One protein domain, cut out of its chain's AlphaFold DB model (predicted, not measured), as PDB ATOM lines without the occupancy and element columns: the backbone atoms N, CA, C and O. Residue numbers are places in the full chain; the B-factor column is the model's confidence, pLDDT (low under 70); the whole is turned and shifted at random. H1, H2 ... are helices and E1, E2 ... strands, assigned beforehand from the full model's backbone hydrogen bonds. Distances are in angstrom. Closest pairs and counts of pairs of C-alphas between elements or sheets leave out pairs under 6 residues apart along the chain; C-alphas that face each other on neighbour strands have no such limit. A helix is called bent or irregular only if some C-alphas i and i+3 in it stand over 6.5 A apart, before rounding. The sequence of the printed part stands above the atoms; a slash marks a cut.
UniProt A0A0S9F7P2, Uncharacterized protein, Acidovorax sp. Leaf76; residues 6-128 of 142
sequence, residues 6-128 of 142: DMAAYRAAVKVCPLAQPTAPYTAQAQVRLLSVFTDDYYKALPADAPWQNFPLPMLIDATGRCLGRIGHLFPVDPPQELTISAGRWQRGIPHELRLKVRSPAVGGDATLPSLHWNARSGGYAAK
ATOM      1  N   ASP A   6     -21.061 -37.932 -31.704       86.25
ATOM      2  CA  ASP A   6     -22.125 -38.637 -30.979       86.25
ATOM      3  C   ASP A   6     -22.488 -40.004 -31.594       86.25
ATOM      4  O   ASP A   6     -23.033 -40.866 -30.910       86.25
ATOM      5  N   MET A   7     -22.134 -40.247 -32.860       90.19
ATOM      6  CA  MET A   7     -22.338 -41.521 -33.560       90.19
ATOM      7  C   MET A   7     -21.076 -42.389 -33.638       90.19
ATOM      8  O   MET A   7     -21.158 -43.558 -34.022       90.19
ATOM      9  N   ALA A   8     -19.903 -41.857 -33.283       90.12
ATOM     10  CA  ALA A   8     -18.625 -42.543 -33.467       90.12
ATOM     11  C   ALA A   8     -18.527 -43.856 -32.668       90.12
ATOM     12  O   ALA A   8     -17.995 -44.841 -33.187       90.12
ATOM     13  N   ALA A   9     -19.097 -43.891 -31.458       90.62
ATOM     14  CA  ALA A   9     -19.144 -45.077 -30.596       90.62
ATOM     15  C   ALA A   9     -19.971 -46.231 -31.195       90.62
ATOM     16  O   ALA A   9     -19.739 -47.393 -30.879       90.62
ATOM     17  N   TYR A  10     -20.894 -45.923 -32.108       92.12
ATOM     18  CA  TYR A  10     -21.824 -46.883 -32.702       92.12
ATOM     19  C   TYR A  10     -21.448 -47.258 -34.138       92.12
ATOM     20  O   TYR A  10     -22.284 -47.782 -34.868       92.12
ATOM     21  N   ARG A  11     -20.206 -46.996 -34.574       91.56
ATOM     22  CA  ARG A  11     -19.764 -47.117 -35.979       91.56
ATOM     23  C   ARG A  11     -20.202 -48.412 -36.673       91.56
ATOM     24  O   ARG A  11     -20.567 -48.356 -37.840       91.56
ATOM     25  N   ALA A  12     -20.168 -49.547 -35.976       91.62
ATOM     26  CA  ALA A  12     -20.557 -50.845 -36.533       91.62
ATOM     27  C   ALA A  12     -22.064 -50.964 -36.843       91.62
ATOM     28  O   ALA A  12     -22.449 -51.740 -37.711       91.62
ATOM     29  N   ALA A  13     -22.901 -50.180 -36.162       92.94
ATOM     30  CA  ALA A  13     -24.355 -50.163 -36.304       92.94
ATOM     31  C   ALA A  13     -24.876 -48.909 -37.029       92.94
ATOM     32  O   ALA A  13     -26.079 -48.763 -37.237       92.94
ATOM     33  N   VAL A  14     -24.002 -47.981 -37.421       93.56
ATOM     34  CA  VAL A  14     -24.399 -46.784 -38.168       93.56
ATOM     35  C   VAL A  14     -24.567 -47.119 -39.646       93.56
ATOM     36  O   VAL A  14     -23.674 -47.692 -40.269       93.56
ATOM     37  N   LYS A  15     -25.688 -46.698 -40.237       92.44
ATOM     38  CA  LYS A  15     -25.935 -46.825 -41.680       92.44
ATOM     39  C   LYS A  15     -26.250 -45.484 -42.320       92.44
ATOM     40  O   LYS A  15     -26.802 -44.582 -41.691       92.44
ATOM     41  N   VAL A  16     -25.914 -45.400 -43.607       92.50
ATOM     42  CA  VAL A  16     -26.230 -44.269 -44.480       92.50
ATOM     43  C   VAL A  16     -27.138 -44.753 -45.604       92.50
ATOM     44  O   VAL A  16     -26.709 -45.521 -46.463       92.50
ATOM     45  N   CYS A  17     -28.382 -44.289 -45.619       90.50
ATOM     46  CA  CYS A  17     -29.383 -44.661 -46.612       90.50
ATOM     47  C   CYS A  17     -29.663 -43.472 -47.550       90.50
ATOM     48  O   CYS A  17     -30.116 -42.427 -47.082       90.50
ATOM     49  N   PRO A  18     -29.399 -43.571 -48.863       90.81
ATOM     50  CA  PRO A  18     -29.709 -42.492 -49.799       90.81
ATOM     51  C   PRO A  18     -31.223 -42.319 -49.972       90.81
ATOM     52  O   PRO A  18     -31.946 -43.302 -50.119       90.81
ATOM     53  N   LEU A  19     -31.707 -41.073 -50.014       90.31
ATOM     54  CA  LEU A  19     -33.082 -40.799 -50.431       90.31
ATOM     55  C   LEU A  19     -33.135 -40.803 -51.961       90.31
ATOM     56  O   LEU A  19     -32.620 -39.894 -52.613       90.31
ATOM     57  N   ALA A  20     -33.729 -41.850 -52.532       78.44
ATOM     58  CA  ALA A  20     -33.843 -42.007 -53.975       78.44
ATOM     59  C   ALA A  20     -35.037 -41.218 -54.530       78.44
ATOM     60  O   ALA A  20     -36.157 -41.308 -54.020       78.44
ATOM     61  N   GLN A  21     -34.808 -40.479 -55.614       79.12
ATOM     62  CA  GLN A  21     -35.887 -39.944 -56.436       79.12
ATOM     63  C   GLN A  21     -36.414 -41.083 -57.328       79.12
ATOM     64  O   GLN A  21     -35.632 -41.613 -58.116       79.12
ATOM     65  N   PRO A  22     -37.710 -41.450 -57.264       73.88
ATOM     66  CA  PRO A  22     -38.235 -42.633 -57.959       73.88
ATOM     67  C   PRO A  22     -38.001 -42.656 -59.474       73.88
ATOM     68  O   PRO A  22     -37.902 -43.720 -60.069       73.88
ATOM     69  N   THR A  23     -37.926 -41.481 -60.102       74.44
ATOM     70  CA  THR A  23     -37.743 -41.323 -61.552       74.44
ATOM     71  C   THR A  23     -36.316 -40.958 -61.955       74.44
ATOM     72  O   THR A  23     -36.062 -40.717 -63.134       74.44
ATOM     73  N   ALA A  24     -35.386 -40.862 -61.003       74.00
ATOM     74  CA  ALA A  24     -34.007 -40.534 -61.331       74.00
ATOM     75  C   ALA A  24     -33.289 -41.752 -61.934       74.00
ATOM     76  O   ALA A  24     -33.536 -42.885 -61.515       74.00
ATOM     77  N   PRO A  25     -32.383 -41.537 -62.905       69.75
ATOM     78  CA  PRO A  25     -31.543 -42.613 -63.407       69.75
ATOM     79  C   PRO A  25     -30.703 -43.191 -62.264       69.75
ATOM     80  O   PRO A  25     -30.298 -42.467 -61.358       69.75
ATOM     81  N   TYR A  26     -30.390 -44.487 -62.331       64.19
ATOM     82  CA  TYR A  26     -29.595 -45.193 -61.312       64.19
ATOM     83  C   TYR A  26     -28.218 -44.546 -61.047       64.19
ATOM     84  O   TYR A  26     -27.636 -44.706 -59.979       64.19
ATOM     85  N   THR A  27     -27.708 -43.772 -62.008       67.56
ATOM     86  CA  THR A  27     -26.448 -43.023 -61.916       67.56
ATOM     87  C   THR A  27     -26.561 -41.694 -61.163       67.56
ATOM     88  O   THR A  27     -25.538 -41.087 -60.841       67.56
ATOM     89  N   ALA A  28     -27.774 -41.213 -60.877       70.38
ATOM     90  CA  ALA A  28     -27.979 -39.969 -60.151       70.38
ATOM     91  C   ALA A  28     -27.589 -40.141 -58.679       70.38
ATOM     92  O   ALA A  28     -28.194 -40.910 -57.931       70.38
ATOM     93  N   GLN A  29     -26.584 -39.385 -58.240       77.25
ATOM     94  CA  GLN A  29     -26.188 -39.379 -56.837       77.25
ATOM     95  C   GLN A  29     -27.260 -38.705 -55.976       77.25
ATOM     96  O   GLN A  29     -27.657 -37.563 -56.226       77.25
ATOM     97  N   ALA A  30     -27.689 -39.403 -54.921       82.06
ATOM     98  CA  ALA A  30     -28.611 -38.853 -53.937       82.06
ATOM     99  C   ALA A  30     -27.973 -37.663 -53.206       82.06
ATOM    100  O   ALA A  30     -26.933 -37.807 -52.550       82.06
ATOM    101  N   GLN A  31     -28.630 -36.504 -53.306       89.12
ATOM    102  CA  GLN A  31     -28.207 -35.256 -52.661       89.12
ATOM    103  C   GLN A  31     -28.509 -35.238 -51.162       89.12
ATOM    104  O   GLN A  31     -27.869 -34.508 -50.414       89.12
ATOM    105  N   VAL A  32     -29.475 -36.049 -50.727       93.06
ATOM    106  CA  VAL A  32     -29.893 -36.171 -49.330       93.06
ATOM    107  C   VAL A  32     -29.814 -37.634 -48.925       93.06
ATOM    108  O   VAL A  32     -30.272 -38.522 -49.649       93.06
ATOM    109  N   ARG A  33     -29.212 -37.893 -47.769       94.00
ATOM    110  CA  ARG A  33     -29.048 -39.229 -47.194       94.00
ATOM    111  C   ARG A  33     -29.494 -39.208 -45.741       94.00
ATOM    112  O   ARG A  33     -29.350 -38.198 -45.062       94.00
ATOM    113  N   LEU A  34     -30.018 -40.326 -45.275       94.00
ATOM    114  CA  LEU A  34     -30.333 -40.578 -43.880       94.00
ATOM    115  C   LEU A  34     -29.138 -41.255 -43.216       94.00
ATOM    116  O   LEU A  34     -28.688 -42.292 -43.689       94.00
ATOM    117  N   LEU A  35     -28.652 -40.687 -42.124       94.31
ATOM    118  CA  LEU A  35     -27.643 -41.258 -41.243       94.31
ATOM    119  C   LEU A  35     -28.323 -41.626 -39.922       94.31
ATOM    120  O   LEU A  35     -28.909 -40.757 -39.280       94.31
ATOM    121  N   SER A  36     -28.258 -42.892 -39.517       94.00
ATOM    122  CA  SER A  36     -28.845 -43.351 -38.253       94.00
ATOM    123  C   SER A  36     -28.045 -44.489 -37.640       94.00
ATOM    124  O   SER A  36     -27.405 -45.260 -38.360       94.00
ATOM    125  N   VAL A  37     -28.143 -44.628 -36.320       92.56
ATOM    126  CA  VAL A  37     -27.785 -45.865 -35.623       92.56
ATOM    127  C   VAL A  37     -28.938 -46.852 -35.802       92.56
ATOM    128  O   VAL A  37     -30.077 -46.544 -35.466       92.56
ATOM    129  N   PHE A  38     -28.652 -48.028 -36.353       90.44
ATOM    130  CA  PHE A  38     -29.601 -49.131 -36.444       90.44
ATOM    131  C   PHE A  38     -29.535 -49.908 -35.135       90.44
ATOM    132  O   PHE A  38     -28.669 -50.757 -34.937       90.44
ATOM    133  N   THR A  39     -30.432 -49.553 -34.223       89.19
ATOM    134  CA  THR A  39     -30.453 -50.037 -32.839       89.19
ATOM    135  C   THR A  39     -30.523 -51.562 -32.756       89.19
ATOM    136  O   THR A  39     -29.726 -52.158 -32.041       89.19
ATOM    137  N   ASP A  40     -31.358 -52.204 -33.576       86.38
ATOM    138  CA  ASP A  40     -31.437 -53.666 -33.673       86.38
ATOM    139  C   ASP A  40     -30.082 -54.303 -33.993       86.38
ATOM    140  O   ASP A  40     -29.718 -55.324 -33.415       86.38
ATOM    141  N   ASP A  41     -29.314 -53.713 -34.910       89.12
ATOM    142  CA  ASP A  41     -28.008 -54.249 -35.293       89.12
ATOM    143  C   ASP A  41     -26.965 -54.030 -34.194       89.12
ATOM    144  O   ASP A  41     -26.087 -54.870 -34.011       89.12
ATOM    145  N   TYR A  42     -27.088 -52.944 -33.423       91.44
ATOM    146  CA  TYR A  42     -26.267 -52.721 -32.234       91.44
ATOM    147  C   TYR A  42     -26.559 -53.763 -31.143       91.44
ATOM    148  O   TYR A  42     -25.630 -54.390 -30.640       91.44
ATOM    149  N   TYR A  43     -27.831 -53.990 -30.801       89.81
ATOM    150  CA  TYR A  43     -28.211 -54.906 -29.717       89.81
ATOM    151  C   TYR A  43     -28.025 -56.380 -30.061       89.81
ATOM    152  O   TYR A  43     -27.681 -57.157 -29.177       89.81
ATOM    153  N   LYS A  44     -28.151 -56.776 -31.335       88.69
ATOM    154  CA  LYS A  44     -27.840 -58.150 -31.778       88.69
ATOM    155  C   LYS A  44     -26.407 -58.582 -31.460       88.69
ATOM    156  O   LYS A  44     -26.148 -59.778 -31.368       88.69
ATOM    157  N   ALA A  45     -25.480 -57.634 -31.342       87.69
ATOM    158  CA  ALA A  45     -24.080 -57.908 -31.032       87.69
ATOM    159  C   ALA A  45     -23.783 -57.959 -29.521       87.69
ATOM    160  O   ALA A  45     -22.641 -58.211 -29.139       87.69
ATOM    161  N   LEU A  46     -24.777 -57.696 -28.666       89.31
ATOM    162  CA  LEU A  46     -24.619 -57.585 -27.219       89.31
ATOM    163  C   LEU A  46     -25.337 -58.720 -26.469       89.31
ATOM    164  O   LEU A  46     -26.213 -59.381 -27.029       89.31
ATOM    165  N   PRO A  47     -24.984 -58.955 -25.192       92.31
ATOM    166  CA  PRO A  47     -25.759 -59.818 -24.304       92.31
ATOM    167  C   PRO A  47     -27.226 -59.376 -24.188       92.31
ATOM    168  O   PRO A  47     -27.538 -58.191 -24.308       92.31
ATOM    169  N   ALA A  48     -28.125 -60.325 -23.913       86.06
ATOM    170  CA  ALA A  48     -29.571 -60.080 -23.846       86.06
ATOM    171  C   ALA A  48     -29.994 -59.098 -22.733       86.06
ATOM    172  O   ALA A  48     -31.073 -58.517 -22.806       86.06
ATOM    173  N   ASP A  49     -29.157 -58.914 -21.715       86.50
ATOM    174  CA  ASP A  49     -29.349 -58.011 -20.578       86.50
ATOM    175  C   ASP A  49     -28.593 -56.680 -20.730       86.50
ATOM    176  O   ASP A  49     -28.486 -55.908 -19.773       86.50
ATOM    177  N   ALA A  50     -28.060 -56.389 -21.922       89.19
ATOM    178  CA  ALA A  50     -27.350 -55.146 -22.170       89.19
ATOM    179  C   ALA A  50     -28.240 -53.923 -21.870       89.19
ATOM    180  O   ALA A  50     -29.389 -53.861 -22.317       89.19
ATOM    181  N   PRO A  51     -27.718 -52.911 -21.154       88.19
ATOM    182  CA  PRO A  51     -28.511 -51.756 -20.760       88.19
ATOM    183  C   PRO A  51     -28.955 -50.932 -21.970       88.19
ATOM    184  O   PRO A  51     -28.244 -50.829 -22.981       88.19
ATOM    185  N   TRP A  52     -30.114 -50.282 -21.836       85.56
ATOM    186  CA  TRP A  52     -30.632 -49.376 -22.857       85.56
ATOM    187  C   TRP A  52     -29.725 -48.130 -22.958       85.56
ATOM    188  O   TRP A  52     -29.468 -47.445 -21.971       85.56
ATOM    189  N   GLN A  53     -29.197 -47.859 -24.148       88.25
ATOM    190  CA  GLN A  53     -28.434 -46.686 -24.538       88.25
ATOM    191  C   GLN A  53     -29.331 -45.550 -25.043       88.25
ATOM    192  O   GLN A  53     -30.306 -45.764 -25.761       88.25
ATOM    193  N   ASN A  54     -28.915 -44.317 -24.758       86.88
ATOM    194  CA  ASN A  54     -29.480 -43.122 -25.376       86.88
ATOM    195  C   ASN A  54     -28.798 -42.871 -26.722       86.88
ATOM    196  O   ASN A  54     -27.746 -42.234 -26.786       86.88
ATOM    197  N   PHE A  55     -29.381 -43.392 -27.797       90.00
ATOM    198  CA  PHE A  55     -28.818 -43.217 -29.131       90.00
ATOM    199  C   PHE A  55     -29.009 -41.800 -29.685       90.00
ATOM    200  O   PHE A  55     -30.031 -41.158 -29.424       90.00
ATOM    201  N   PRO A  56     -28.061 -41.320 -30.511       90.44
ATOM    202  CA  PRO A  56     -28.219 -40.068 -31.232       90.44
ATOM    203  C   PRO A  56     -29.367 -40.165 -32.239       90.44
ATOM    204  O   PRO A  56     -29.572 -41.197 -32.884       90.44
ATOM    205  N   LEU A  57     -30.096 -39.061 -32.405       91.06
ATOM    206  CA  LEU A  57     -31.200 -39.008 -33.354       91.06
ATOM    207  C   LEU A  57     -30.739 -39.200 -34.807       91.06
ATOM    208  O   LEU A  57     -29.669 -38.708 -35.186       91.06
ATOM    209  N   PRO A  58     -31.588 -39.807 -35.657       92.62
ATOM    210  CA  PRO A  58     -31.333 -39.884 -37.085       92.62
ATOM    211  C   PRO A  58     -31.198 -38.489 -37.704       92.62
ATOM    212  O   PRO A  58     -31.938 -37.553 -37.378       92.62
ATOM    213  N   MET A  59     -30.271 -38.352 -38.646       93.31
ATOM    214  CA  MET A  59     -29.967 -37.086 -39.303       93.31
ATOM    215  C   MET A  59     -30.084 -37.198 -40.817       93.31
ATOM    216  O   MET A  59     -29.704 -38.196 -41.424       93.31
ATOM    217  N   LEU A  60     -30.557 -36.127 -41.439       94.44
ATOM    218  CA  LEU A  60     -30.429 -35.900 -42.868       94.44
ATOM    219  C   LEU A  60     -29.076 -35.243 -43.116       94.44
ATOM    220  O   LEU A  60     -28.751 -34.246 -42.473       94.44
ATOM    221  N   ILE A  61     -28.302 -35.781 -44.049       93.75
ATOM    222  CA  ILE A  61     -26.985 -35.270 -44.432       93.75
ATOM    223  C   ILE A  61     -26.890 -35.104 -45.950       93.75
ATOM    224  O   ILE A  61     -27.594 -35.790 -46.698       93.75
ATOM    225  N   ASP A  62     -26.016 -34.210 -46.408       91.56
ATOM    226  CA  ASP A  62     -25.652 -34.129 -47.824       91.56
ATOM    227  C   ASP A  62     -24.509 -35.094 -48.190       91.56
ATOM    228  O   ASP A  62     -24.010 -35.871 -47.369       91.56
ATOM    229  N   ALA A  63     -24.087 -35.058 -49.456       88.00
ATOM    230  CA  ALA A  63     -23.010 -35.904 -49.969       88.00
ATOM    231  C   ALA A  63     -21.654 -35.683 -49.269       88.00
ATOM    232  O   ALA A  63     -20.822 -36.593 -49.273       88.00
ATOM    233  N   THR A  64     -21.436 -34.513 -48.659       88.50
ATOM    234  CA  THR A  64     -20.210 -34.179 -47.916       88.50
ATOM    235  C   THR A  64     -20.256 -34.655 -46.463       88.50
ATOM    236  O   THR A  64     -19.218 -34.745 -45.814       88.50
ATOM    237  N   GLY A  65     -21.443 -35.023 -45.965       88.19
ATOM    238  CA  GLY A  65     -21.681 -35.367 -44.563       88.19
ATOM    239  C   GLY A  65     -22.171 -34.195 -43.717       88.19
ATOM    240  O   GLY A  65     -22.376 -34.362 -42.517       88.19
ATOM    241  N   ARG A  66     -22.402 -33.022 -44.317       90.19
ATOM    242  CA  ARG A  66     -22.963 -31.868 -43.612       90.19
ATOM    243  C   ARG A  66     -24.405 -32.160 -43.218       90.19
ATOM    244  O   ARG A  66     -25.205 -32.607 -44.042       90.19
ATOM    245  N   CYS A  67     -24.740 -31.864 -41.967       91.75
ATOM    246  CA  CYS A  67     -26.093 -32.013 -41.449       91.75
ATOM    247  C   CYS A  67     -27.054 -31.035 -42.139       91.75
ATOM    248  O   CYS A  67     -26.831 -29.826 -42.174       91.75
ATOM    249  N   LEU A  68     -28.129 -31.588 -42.691       93.06
ATOM    250  CA  LEU A  68     -29.244 -30.871 -43.293       93.06
ATOM    251  C   LEU A  68     -30.421 -30.760 -42.326       93.06
ATOM    252  O   LEU A  68     -31.235 -29.865 -42.487       93.06
ATOM    253  N   GLY A  69     -30.543 -31.649 -41.343       91.31
ATOM    254  CA  GLY A  69     -31.604 -31.610 -40.337       91.31
ATOM    255  C   GLY A  69     -31.664 -32.899 -39.526       91.31
ATOM    256  O   GLY A  69     -31.008 -33.880 -39.869       91.31
ATOM    257  N   ARG A  70     -32.461 -32.911 -38.456       90.38
ATOM    258  CA  ARG A  70     -32.686 -34.092 -37.611       90.38
ATOM    259  C   ARG A  70     -34.120 -34.586 -37.729       90.38
ATOM    260  O   ARG A  70     -35.040 -33.802 -37.960       90.38
ATOM    261  N   ILE A  71     -34.300 -35.890 -37.565       90.69
ATOM    262  CA  ILE A  71     -35.611 -36.515 -37.415       90.69
ATOM    263  C   ILE A  71     -35.842 -36.696 -35.919       90.69
ATOM    264  O   ILE A  71     -35.083 -37.400 -35.263       90.69
ATOM    265  N   GLY A  72     -36.889 -36.063 -35.386       86.25
ATOM    266  CA  GLY A  72     -37.233 -36.076 -33.957       86.25
ATOM    267  C   GLY A  72     -37.803 -37.403 -33.451       86.25
ATOM    268  O   GLY A  72     -38.714 -37.403 -32.631       86.25
ATOM    269  N   HIS A  73     -37.345 -38.527 -33.998       86.25
ATOM    270  CA  HIS A  73     -37.786 -39.860 -33.631       86.25
ATOM    271  C   HIS A  73     -36.663 -40.860 -33.878       86.25
ATOM    272  O   HIS A  73     -36.157 -40.974 -34.996       86.25
ATOM    273  N   LEU A  74     -36.284 -41.576 -32.826       85.19
ATOM    274  CA  LEU A  74     -35.325 -42.666 -32.900       85.19
ATOM    275  C   LEU A  74     -36.011 -43.918 -33.455       85.19
ATOM    276  O   LEU A  74     -37.156 -44.188 -33.110       85.19
ATOM    277  N   PHE A  75     -35.320 -44.677 -34.304       84.06
ATOM    278  CA  PHE A  75     -35.830 -45.938 -34.832       84.06
ATOM    279  C   PHE A  75     -34.683 -46.907 -35.198       84.06
ATOM    280  O   PHE A  75     -33.594 -46.455 -35.570       84.06
ATOM    281  N   PRO A  76     -34.945 -48.224 -35.178       82.88
ATOM    282  CA  PRO A  76     -35.997 -48.827 -34.359       82.88
ATOM    283  C   PRO A  76     -35.759 -48.533 -32.860       82.88
ATOM    284  O   PRO A  76     -34.688 -48.081 -32.463       82.88
ATOM    285  N   VAL A  77     -36.763 -48.713 -32.011       78.06
ATOM    286  CA  VAL A  77     -36.645 -48.683 -30.534       78.06
ATOM    287  C   VAL A  77     -37.410 -49.877 -29.982       78.06
ATOM    288  O   VAL A  77     -38.156 -50.458 -30.746       78.06
ATOM    289  N   ASP A  78     -37.266 -50.253 -28.712       76.25
ATOM    290  CA  ASP A  78     -38.022 -51.362 -28.109       76.25
ATOM    291  C   ASP A  78     -39.328 -50.844 -27.461       76.25
ATOM    292  O   ASP A  78     -39.255 -49.918 -26.643       76.25
ATOM    293  N   PRO A  79     -40.526 -51.364 -27.812       80.81
ATOM    294  CA  PRO A  79     -40.797 -52.396 -28.821       80.81
ATOM    295  C   PRO A  79     -40.568 -51.897 -30.261       80.81
ATOM    296  O   PRO A  79     -40.870 -50.727 -30.522       80.81
ATOM    297  N   PRO A  80     -40.086 -52.763 -31.188       83.62
ATOM    298  CA  PRO A  80     -39.557 -52.388 -32.508       83.62
ATOM    299  C   PRO A  80     -40.509 -51.481 -33.284       83.62
ATOM    300  O   PRO A  80     -41.657 -51.841 -33.542       83.62
ATOM    301  N   GLN A  81     -40.009 -50.307 -33.676       88.94
ATOM    302  CA  GLN A  81     -40.735 -49.327 -34.489       88.94
ATOM    303  C   GLN A  81     -40.085 -49.158 -35.859       88.94
ATOM    304  O   GLN A  81     -38.861 -49.136 -35.981       88.94
ATOM    305  N   GLU A  82     -40.900 -48.967 -36.894       89.25
ATOM    306  CA  GLU A  82     -40.422 -48.726 -38.258       89.25
ATOM    307  C   GLU A  82     -40.671 -47.273 -38.667       89.25
ATOM    308  O   GLU A  82     -41.813 -46.807 -38.653       89.25
ATOM    309  N   LEU A  83     -39.622 -46.568 -39.106       90.44
ATOM    310  CA  LEU A  83     -39.755 -45.251 -39.727       90.44
ATOM    311  C   LEU A  83     -39.765 -45.374 -41.254       90.44
ATOM    312  O   LEU A  83     -38.779 -45.765 -41.875       90.44
ATOM    313  N   THR A  84     -40.860 -44.945 -41.872       91.50
ATOM    314  CA  THR A  84     -40.952 -44.741 -43.320       91.50
ATOM    315  C   THR A  84     -40.744 -43.271 -43.665       91.50
ATOM    316  O   THR A  84     -41.443 -42.398 -43.144       91.50
ATOM    317  N   ILE A  85     -39.820 -43.006 -44.593       92.44
ATOM    318  CA  ILE A  85     -39.582 -41.676 -45.164       92.44
ATOM    319  C   ILE A  85     -40.070 -41.658 -46.612       92.44
ATOM    320  O   ILE A  85     -39.536 -42.366 -47.463       92.44
ATOM    321  N   SER A  86     -41.040 -40.794 -46.901       91.81
ATOM    322  CA  SER A  86     -41.537 -40.557 -48.259       91.81
ATOM    323  C   SER A  86     -41.111 -39.175 -48.742       91.81
ATOM    324  O   SER A  86     -41.463 -38.162 -48.138       91.81
ATOM    325  N   ALA A  87     -40.370 -39.130 -49.849       92.06
ATOM    326  CA  ALA A  87     -39.809 -37.905 -50.410       92.06
ATOM    327  C   ALA A  87     -40.618 -37.392 -51.613       92.06
ATOM    328  O   ALA A  87     -40.924 -38.142 -52.542       92.06
ATOM    329  N   GLY A  88     -40.935 -36.096 -51.621       88.94
ATOM    330  CA  GLY A  88     -41.727 -35.452 -52.666       88.94
ATOM    331  C   GLY A  88     -41.249 -34.042 -53.011       88.94
ATOM    332  O   GLY A  88     -40.359 -33.485 -52.367       88.94
ATOM    333  N   ARG A  89     -41.871 -33.456 -54.046       88.88
ATOM    334  CA  ARG A  89     -41.572 -32.102 -54.555       88.88
ATOM    335  C   ARG A  89     -40.080 -31.904 -54.850       88.88
ATOM    336  O   ARG A  89     -39.427 -31.036 -54.282       88.88
ATOM    337  N   TRP A  90     -39.534 -32.759 -55.704       90.06
ATOM    338  CA  TRP A  90     -38.117 -32.737 -56.045       90.06
ATOM    339  C   TRP A  90     -37.756 -31.508 -56.886       90.06
ATOM    340  O   TRP A  90     -38.412 -31.217 -57.883       90.06
ATOM    341  N   GLN A  91     -36.677 -30.822 -56.516       88.88
ATOM    342  CA  GLN A  91     -36.069 -29.756 -57.305       88.88
ATOM    343  C   GLN A  91     -34.548 -29.901 -57.236       88.88
ATOM    344  O   GLN A  91     -33.974 -29.982 -56.155       88.88
ATOM    345  N   ARG A  92     -33.886 -29.958 -58.401       86.62
ATOM    346  CA  ARG A  92     -32.422 -30.145 -58.508       86.62
ATOM    347  C   ARG A  92     -31.893 -31.332 -57.675       86.62
ATOM    348  O   ARG A  92     -30.841 -31.239 -57.057       86.62
ATOM    349  N   GLY A  93     -32.643 -32.438 -57.634       86.38
ATOM    350  CA  GLY A  93     -32.263 -33.642 -56.885       86.38
ATOM    351  C   GLY A  93     -32.425 -33.543 -55.363       86.38
ATOM    352  O   GLY A  93     -32.006 -34.460 -54.663       86.38
ATOM    353  N   ILE A  94     -33.037 -32.474 -54.844       91.31
ATOM    354  CA  ILE A  94     -33.358 -32.302 -53.423       91.31
ATOM    355  C   ILE A  94     -34.883 -32.394 -53.251       91.31
ATOM    356  O   ILE A  94     -35.614 -31.663 -53.928       91.31
ATOM    357  N   PRO A  95     -35.404 -33.263 -52.369       93.69
ATOM    358  CA  PRO A  95     -36.833 -33.305 -52.082       93.69
ATOM    359  C   PRO A  95     -37.225 -32.119 -51.201       93.69
ATOM    360  O   PRO A  95     -36.687 -31.951 -50.110       93.69
ATOM    361  N   HIS A  96     -38.165 -31.280 -51.634       93.75
ATOM    362  CA  HIS A  96     -38.588 -30.125 -50.833       93.75
ATOM    363  C   HIS A  96     -39.580 -30.480 -49.717       93.75
ATOM    364  O   HIS A  96     -39.864 -29.646 -48.854       93.75
ATOM    365  N   GLU A  97     -40.105 -31.705 -49.721       93.75
ATOM    366  CA  GLU A  97     -40.988 -32.239 -48.689       93.75
ATOM    367  C   GLU A  97     -40.576 -33.677 -48.354       93.75
ATOM    368  O   GLU A  97     -40.465 -34.524 -49.243       93.75
ATOM    369  N   LEU A  98     -40.387 -33.954 -47.065       94.62
ATOM    370  CA  LEU A  98     -40.221 -35.295 -46.514       94.62
ATOM    371  C   LEU A  98     -41.373 -35.574 -45.553       94.62
ATOM    372  O   LEU A  98     -41.577 -34.835 -44.588       94.62
ATOM    373  N   ARG A  99     -42.119 -36.646 -45.813       93.69
ATOM    374  CA  ARG A  99     -43.184 -37.147 -44.937       93.69
ATOM    375  C   ARG A  99     -42.660 -38.324 -44.140       93.69
ATOM    376  O   ARG A  99     -41.980 -39.187 -44.693       93.69
ATOM    377  N   LEU A 100     -42.996 -38.348 -42.861       93.00
ATOM    378  CA  LEU A 100     -42.448 -39.280 -41.891       93.00
ATOM    379  C   LEU A 100     -43.596 -40.045 -41.231       93.00
ATOM    380  O   LEU A 100     -44.463 -39.438 -40.599       93.00
ATOM    381  N   LYS A 101     -43.609 -41.370 -41.379       92.94
ATOM    382  CA  LYS A 101     -44.591 -42.246 -40.734       92.94
ATOM    383  C   LYS A 101     -43.875 -43.257 -39.849       92.94
ATOM    384  O   LYS A 101     -42.963 -43.929 -40.319       92.94
ATOM    385  N   VAL A 102     -44.320 -43.375 -38.606       91.69
ATOM    386  CA  VAL A 102     -43.864 -44.372 -37.639       91.69
ATOM    387  C   VAL A 102     -44.923 -45.458 -37.536       91.69
ATOM    388  O   VAL A 102     -46.102 -45.155 -37.341       91.69
ATOM    389  N   ARG A 103     -44.508 -46.716 -37.668       91.81
ATOM    390  CA  ARG A 103     -45.317 -47.871 -37.276       91.81
ATOM    391  C   ARG A 103     -44.851 -48.348 -35.915       91.81
ATOM    392  O   ARG A 103     -43.657 -48.594 -35.749       91.81
ATOM    393  N   SER A 104     -45.771 -48.453 -34.964       88.88
ATOM    394  CA  SER A 104     -45.456 -48.874 -33.600       88.88
ATOM    395  C   SER A 104     -46.445 -49.938 -33.126       88.88
ATOM    396  O   SER A 104     -47.654 -49.717 -33.214       88.88
ATOM    397  N   PRO A 105     -45.961 -51.073 -32.593       86.25
ATOM    398  CA  PRO A 105     -46.810 -52.088 -31.975       86.25
ATOM    399  C   PRO A 105     -47.261 -51.697 -30.555       86.25
ATOM    400  O   PRO A 105     -48.018 -52.435 -29.929       86.25
ATOM    401  N   ALA A 106     -46.785 -50.570 -30.015       85.00
ATOM    402  CA  ALA A 106     -47.193 -50.083 -28.703       85.00
ATOM    403  C   ALA A 106     -48.662 -49.622 -28.699       85.00
ATOM    404  O   ALA A 106     -49.251 -49.354 -29.743       85.00
ATOM    405  N   VAL A 107     -49.236 -49.434 -27.505       74.81
ATOM    406  CA  VAL A 107     -50.631 -48.978 -27.316       74.81
ATOM    407  C   VAL A 107     -50.931 -47.657 -28.048       74.81
ATOM    408  O   VAL A 107     -52.065 -47.422 -28.453       74.81
ATOM    409  N   GLY A 108     -49.918 -46.809 -28.261       75.12
ATOM    410  CA  GLY A 108     -50.045 -45.569 -29.034       75.12
ATOM    411  C   GLY A 108     -50.232 -45.758 -30.547       75.12
ATOM    412  O   GLY A 108     -50.688 -44.827 -31.205       75.12
ATOM    413  N   GLY A 109     -49.924 -46.941 -31.087       86.94
ATOM    414  CA  GLY A 109     -50.097 -47.293 -32.495       86.94
ATOM    415  C   GLY A 109     -49.239 -46.491 -33.479       86.94
ATOM    416  O   GLY A 109     -48.279 -45.808 -33.118       86.94
ATOM    417  N   ASP A 110     -49.598 -46.593 -34.760       91.38
ATOM    418  CA  ASP A 110     -48.995 -45.823 -35.851       91.38
ATOM    419  C   ASP A 110     -49.123 -44.307 -35.617       91.38
ATOM    420  O   ASP A 110     -50.193 -43.797 -35.284       91.38
ATOM    421  N   ALA A 111     -48.063 -43.561 -35.926       89.38
ATOM    422  CA  ALA A 111     -48.046 -42.106 -35.836       89.38
ATOM    423  C   ALA A 111     -47.496 -41.465 -37.117       89.38
ATOM    424  O   ALA A 111     -46.652 -42.020 -37.820       89.38
ATOM    425  N   THR A 112     -47.960 -40.253 -37.421       90.56
ATOM    426  CA  THR A 112     -47.359 -39.405 -38.460       90.56
ATOM    427  C   THR A 112     -46.581 -38.293 -37.774       90.56
ATOM    428  O   THR A 112     -47.158 -37.525 -37.006       90.56
ATOM    429  N   LEU A 113     -45.276 -38.214 -38.033       89.12
ATOM    430  CA  LEU A 113     -44.442 -37.138 -37.498       89.12
ATOM    431  C   LEU A 113     -44.606 -35.875 -38.359       89.12
ATOM    432  O   LEU A 113     -45.023 -35.970 -39.520       89.12
ATOM    433  N   PRO A 114     -44.246 -34.687 -37.839       89.62
ATOM    434  CA  PRO A 114     -44.254 -33.469 -38.637       89.62
ATOM    435  C   PRO A 114     -43.420 -33.615 -39.915       89.62
ATOM    436  O   PRO A 114     -42.261 -34.032 -39.871       89.62
ATOM    437  N   SER A 115     -43.998 -33.234 -41.055       91.38
ATOM    438  CA  SER A 115     -43.269 -33.212 -42.325       91.38
ATOM    439  C   SER A 115     -42.102 -32.229 -42.264       91.38
ATOM    440  O   SER A 115     -42.240 -31.105 -41.770       91.38
ATOM    441  N   LEU A 116     -40.964 -32.631 -42.827       93.06
ATOM    442  CA  LEU A 116     -39.784 -31.786 -42.944       93.06
ATOM    443  C   LEU A 116     -39.763 -31.101 -44.310       93.06
ATOM    444  O   LEU A 116     -39.965 -31.732 -45.348       93.06
ATOM    445  N   HIS A 117     -39.491 -29.803 -44.309       93.19
ATOM    446  CA  HIS A 117     -39.473 -28.975 -45.506       93.19
ATOM    447  C   HIS A 117     -38.095 -28.380 -45.736       93.19
ATOM    448  O   HIS A 117     -37.477 -27.851 -44.812       93.19
ATOM    449  N   TRP A 118     -37.640 -28.445 -46.985       93.31
ATOM    450  CA  TRP A 118     -36.391 -27.818 -47.392       93.31
ATOM    451  C   TRP A 118     -36.513 -26.293 -47.344       93.31
ATOM    452  O   TRP A 118     -37.421 -25.706 -47.939       93.31
ATOM    453  N   ASN A 119     -35.564 -25.646 -46.680       91.25
ATOM    454  CA  ASN A 119     -35.372 -24.209 -46.693       91.25
ATOM    455  C   ASN A 119     -34.063 -23.892 -47.420       91.25
ATOM    456  O   ASN A 119     -32.971 -24.072 -46.884       91.25
ATOM    457  N   ALA A 120     -34.181 -23.361 -48.637       87.38
ATOM    458  CA  ALA A 120     -33.029 -23.003 -49.455       87.38
ATOM    459  C   ALA A 120     -32.170 -21.876 -48.851       87.38
ATOM    460  O   ALA A 120     -30.988 -21.800 -49.166       87.38
ATOM    461  N   ARG A 121     -32.730 -21.021 -47.979       86.06
ATOM    462  CA  ARG A 121     -31.972 -19.942 -47.319       86.06
ATOM    463  C   ARG A 121     -31.042 -20.479 -46.237       86.06
ATOM    464  O   ARG A 121     -29.922 -20.004 -46.121       86.06
ATOM    465  N   SER A 122     -31.503 -21.456 -45.455       85.19
ATOM    466  CA  SER A 122     -30.683 -22.111 -44.426       85.19
ATOM    467  C   SER A 122     -29.936 -23.342 -44.947       85.19
ATOM    468  O   SER A 122     -29.100 -23.891 -44.239       85.19
ATOM    469  N   GLY A 123     -30.243 -23.802 -46.165       89.38
ATOM    470  CA  GLY A 123     -29.636 -24.986 -46.770       89.38
ATOM    471  C   GLY A 123     -29.897 -26.267 -45.976       89.38
ATOM    472  O   GLY A 123     -28.973 -27.074 -45.835       89.38
ATOM    473  N   GLY A 124     -31.114 -26.423 -45.437       92.06
ATOM    474  CA  GLY A 124     -31.497 -27.530 -44.556       92.06
ATOM    475  C   GLY A 124     -33.010 -27.747 -44.440       92.06
ATOM    476  O   GLY A 124     -33.809 -26.989 -44.985       92.06
ATOM    477  N   TYR A 125     -33.394 -28.796 -43.722       92.56
ATOM    478  CA  TYR A 125     -34.756 -29.228 -43.442       92.56
ATOM    479  C   TYR A 125     -35.226 -28.763 -42.065       92.56
ATOM    480  O   TYR A 125     -34.503 -28.880 -41.079       92.56
ATOM    481  N   ALA A 126     -36.479 -28.321 -41.987       89.31
ATOM    482  CA  ALA A 126     -37.153 -28.029 -40.727       89.31
ATOM    483  C   ALA A 126     -38.617 -28.478 -40.770       89.31
ATOM    484  O   ALA A 126     -39.249 -28.459 -41.829       89.31
ATOM    485  N   ALA A 127     -39.166 -28.861 -39.618       86.25
ATOM    486  CA  ALA A 127     -40.597 -29.105 -39.487       86.25
ATOM    487  C   ALA A 127     -41.370 -27.797 -39.717       86.25
ATOM    488  O   ALA A 127     -41.020 -26.751 -39.169       86.25
ATOM    489  N   LYS A 128     -42.427 -27.838 -40.534       71.25
ATOM    490  CA  LYS A 128     -43.285 -26.669 -40.781       71.25
ATOM    491  C   LYS A 128     -44.484 -26.698 -39.827       71.25
ATOM    492  O   LYS A 128     -45.170 -27.710 -39.747       71.25
TER     493      LYS A 128
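AT A GLANCE: This is residues 6 to 128 of the 142 residues of an uncharacterized protein of Acidovorax sp. Leaf76 (UniProt A0A0S9F7P2). Two small four-stranded sheets lie partly face to face as a sandwich, E1 to E4 in one and E5 to E8 in the other, coming together at edge strands E4 and E8 and open on the side of E1 and E5. Short helices H1 and H2 sit together near one end of the first sheet, where residues 44 to 58 make a long loop. The printed part has 123 residues, in the order H1 E1 E2 H2 E3 E4 E5 E6 E7 E8; the sheets run E1 E2 E3 E4 and E5 E6 E7 E8, both antiparallel, and the class is mixed. It is compact, with a radius of gyration of the C-alphas of 15.3 A and spans of 47 by 32 by 28 A.

IN THESE COORDINATES: Find C-alpha 6 at (-22.125, -38.637, -30.979), where H1 begins, residues 6 to 13; it is irregular, with C-alphas 9 and 12 8.4 A apart. Next come E1, residues 14 to 18, 13.5 A; E2, 33 to 37, 13.4 A; H2, 39 to 43; E3, 59 to 61; and E4, 67 to 70. Find C-alpha 82 at (-40.422, -48.726, -38.258); from there E5 runs 27.2 A to residue 91. E6, 94 to 103, is 25.4 A long and bends by 64 degrees at residue 97. E7, 111 to 119, measures 24.5 A, and E8, 124 to 127, ends at C-alpha (-40.597, -29.105, -39.487).

HOW THE PARTS SIT: In the first sheet, look for N 15 and O 36 at 2.9 A between E1 and E2, N 35 and O 59 at 2.8 A between E2 and E3, and N 60 and O 69 at 2.8 A between E3 and E4. H1 only grazes this sheet, with residues 7 to 13. H1 and H2 touch, closest at the C-alphas of Ala 13 and Tyr 42, 5.2 A. H2 has its O i to N i+4 pair within hydrogen-bond range; H1 has 0 of 4, but 3 of 5 O i to N i+3 pairs. E5, E6, E7 and E8 form a meander, each the antiparallel neighbour of the one before. Look for N 84 and O 101 at 2.8 A, N 98 and O 116 at 2.8 A, and N 117 and O 126 at 2.8 A. The facing parts of the sheets are 10.0 A centre to centre, their strands at 27 degrees. The closest C-alphas of E4 and E8 are those of Leu 68 and Gly 124, 4.2 A; E1 and E5 are apart.

THE WHOLE: The farthest C-alphas, Asp 49 and Arg 92, are 47.2 A apart. The printed part has no cut. The links E1 to E2, H2 to E3 and E4 to E5 are long. Mean pLDDT of the printed part is 88.0; residues 25 to 27 are under 70.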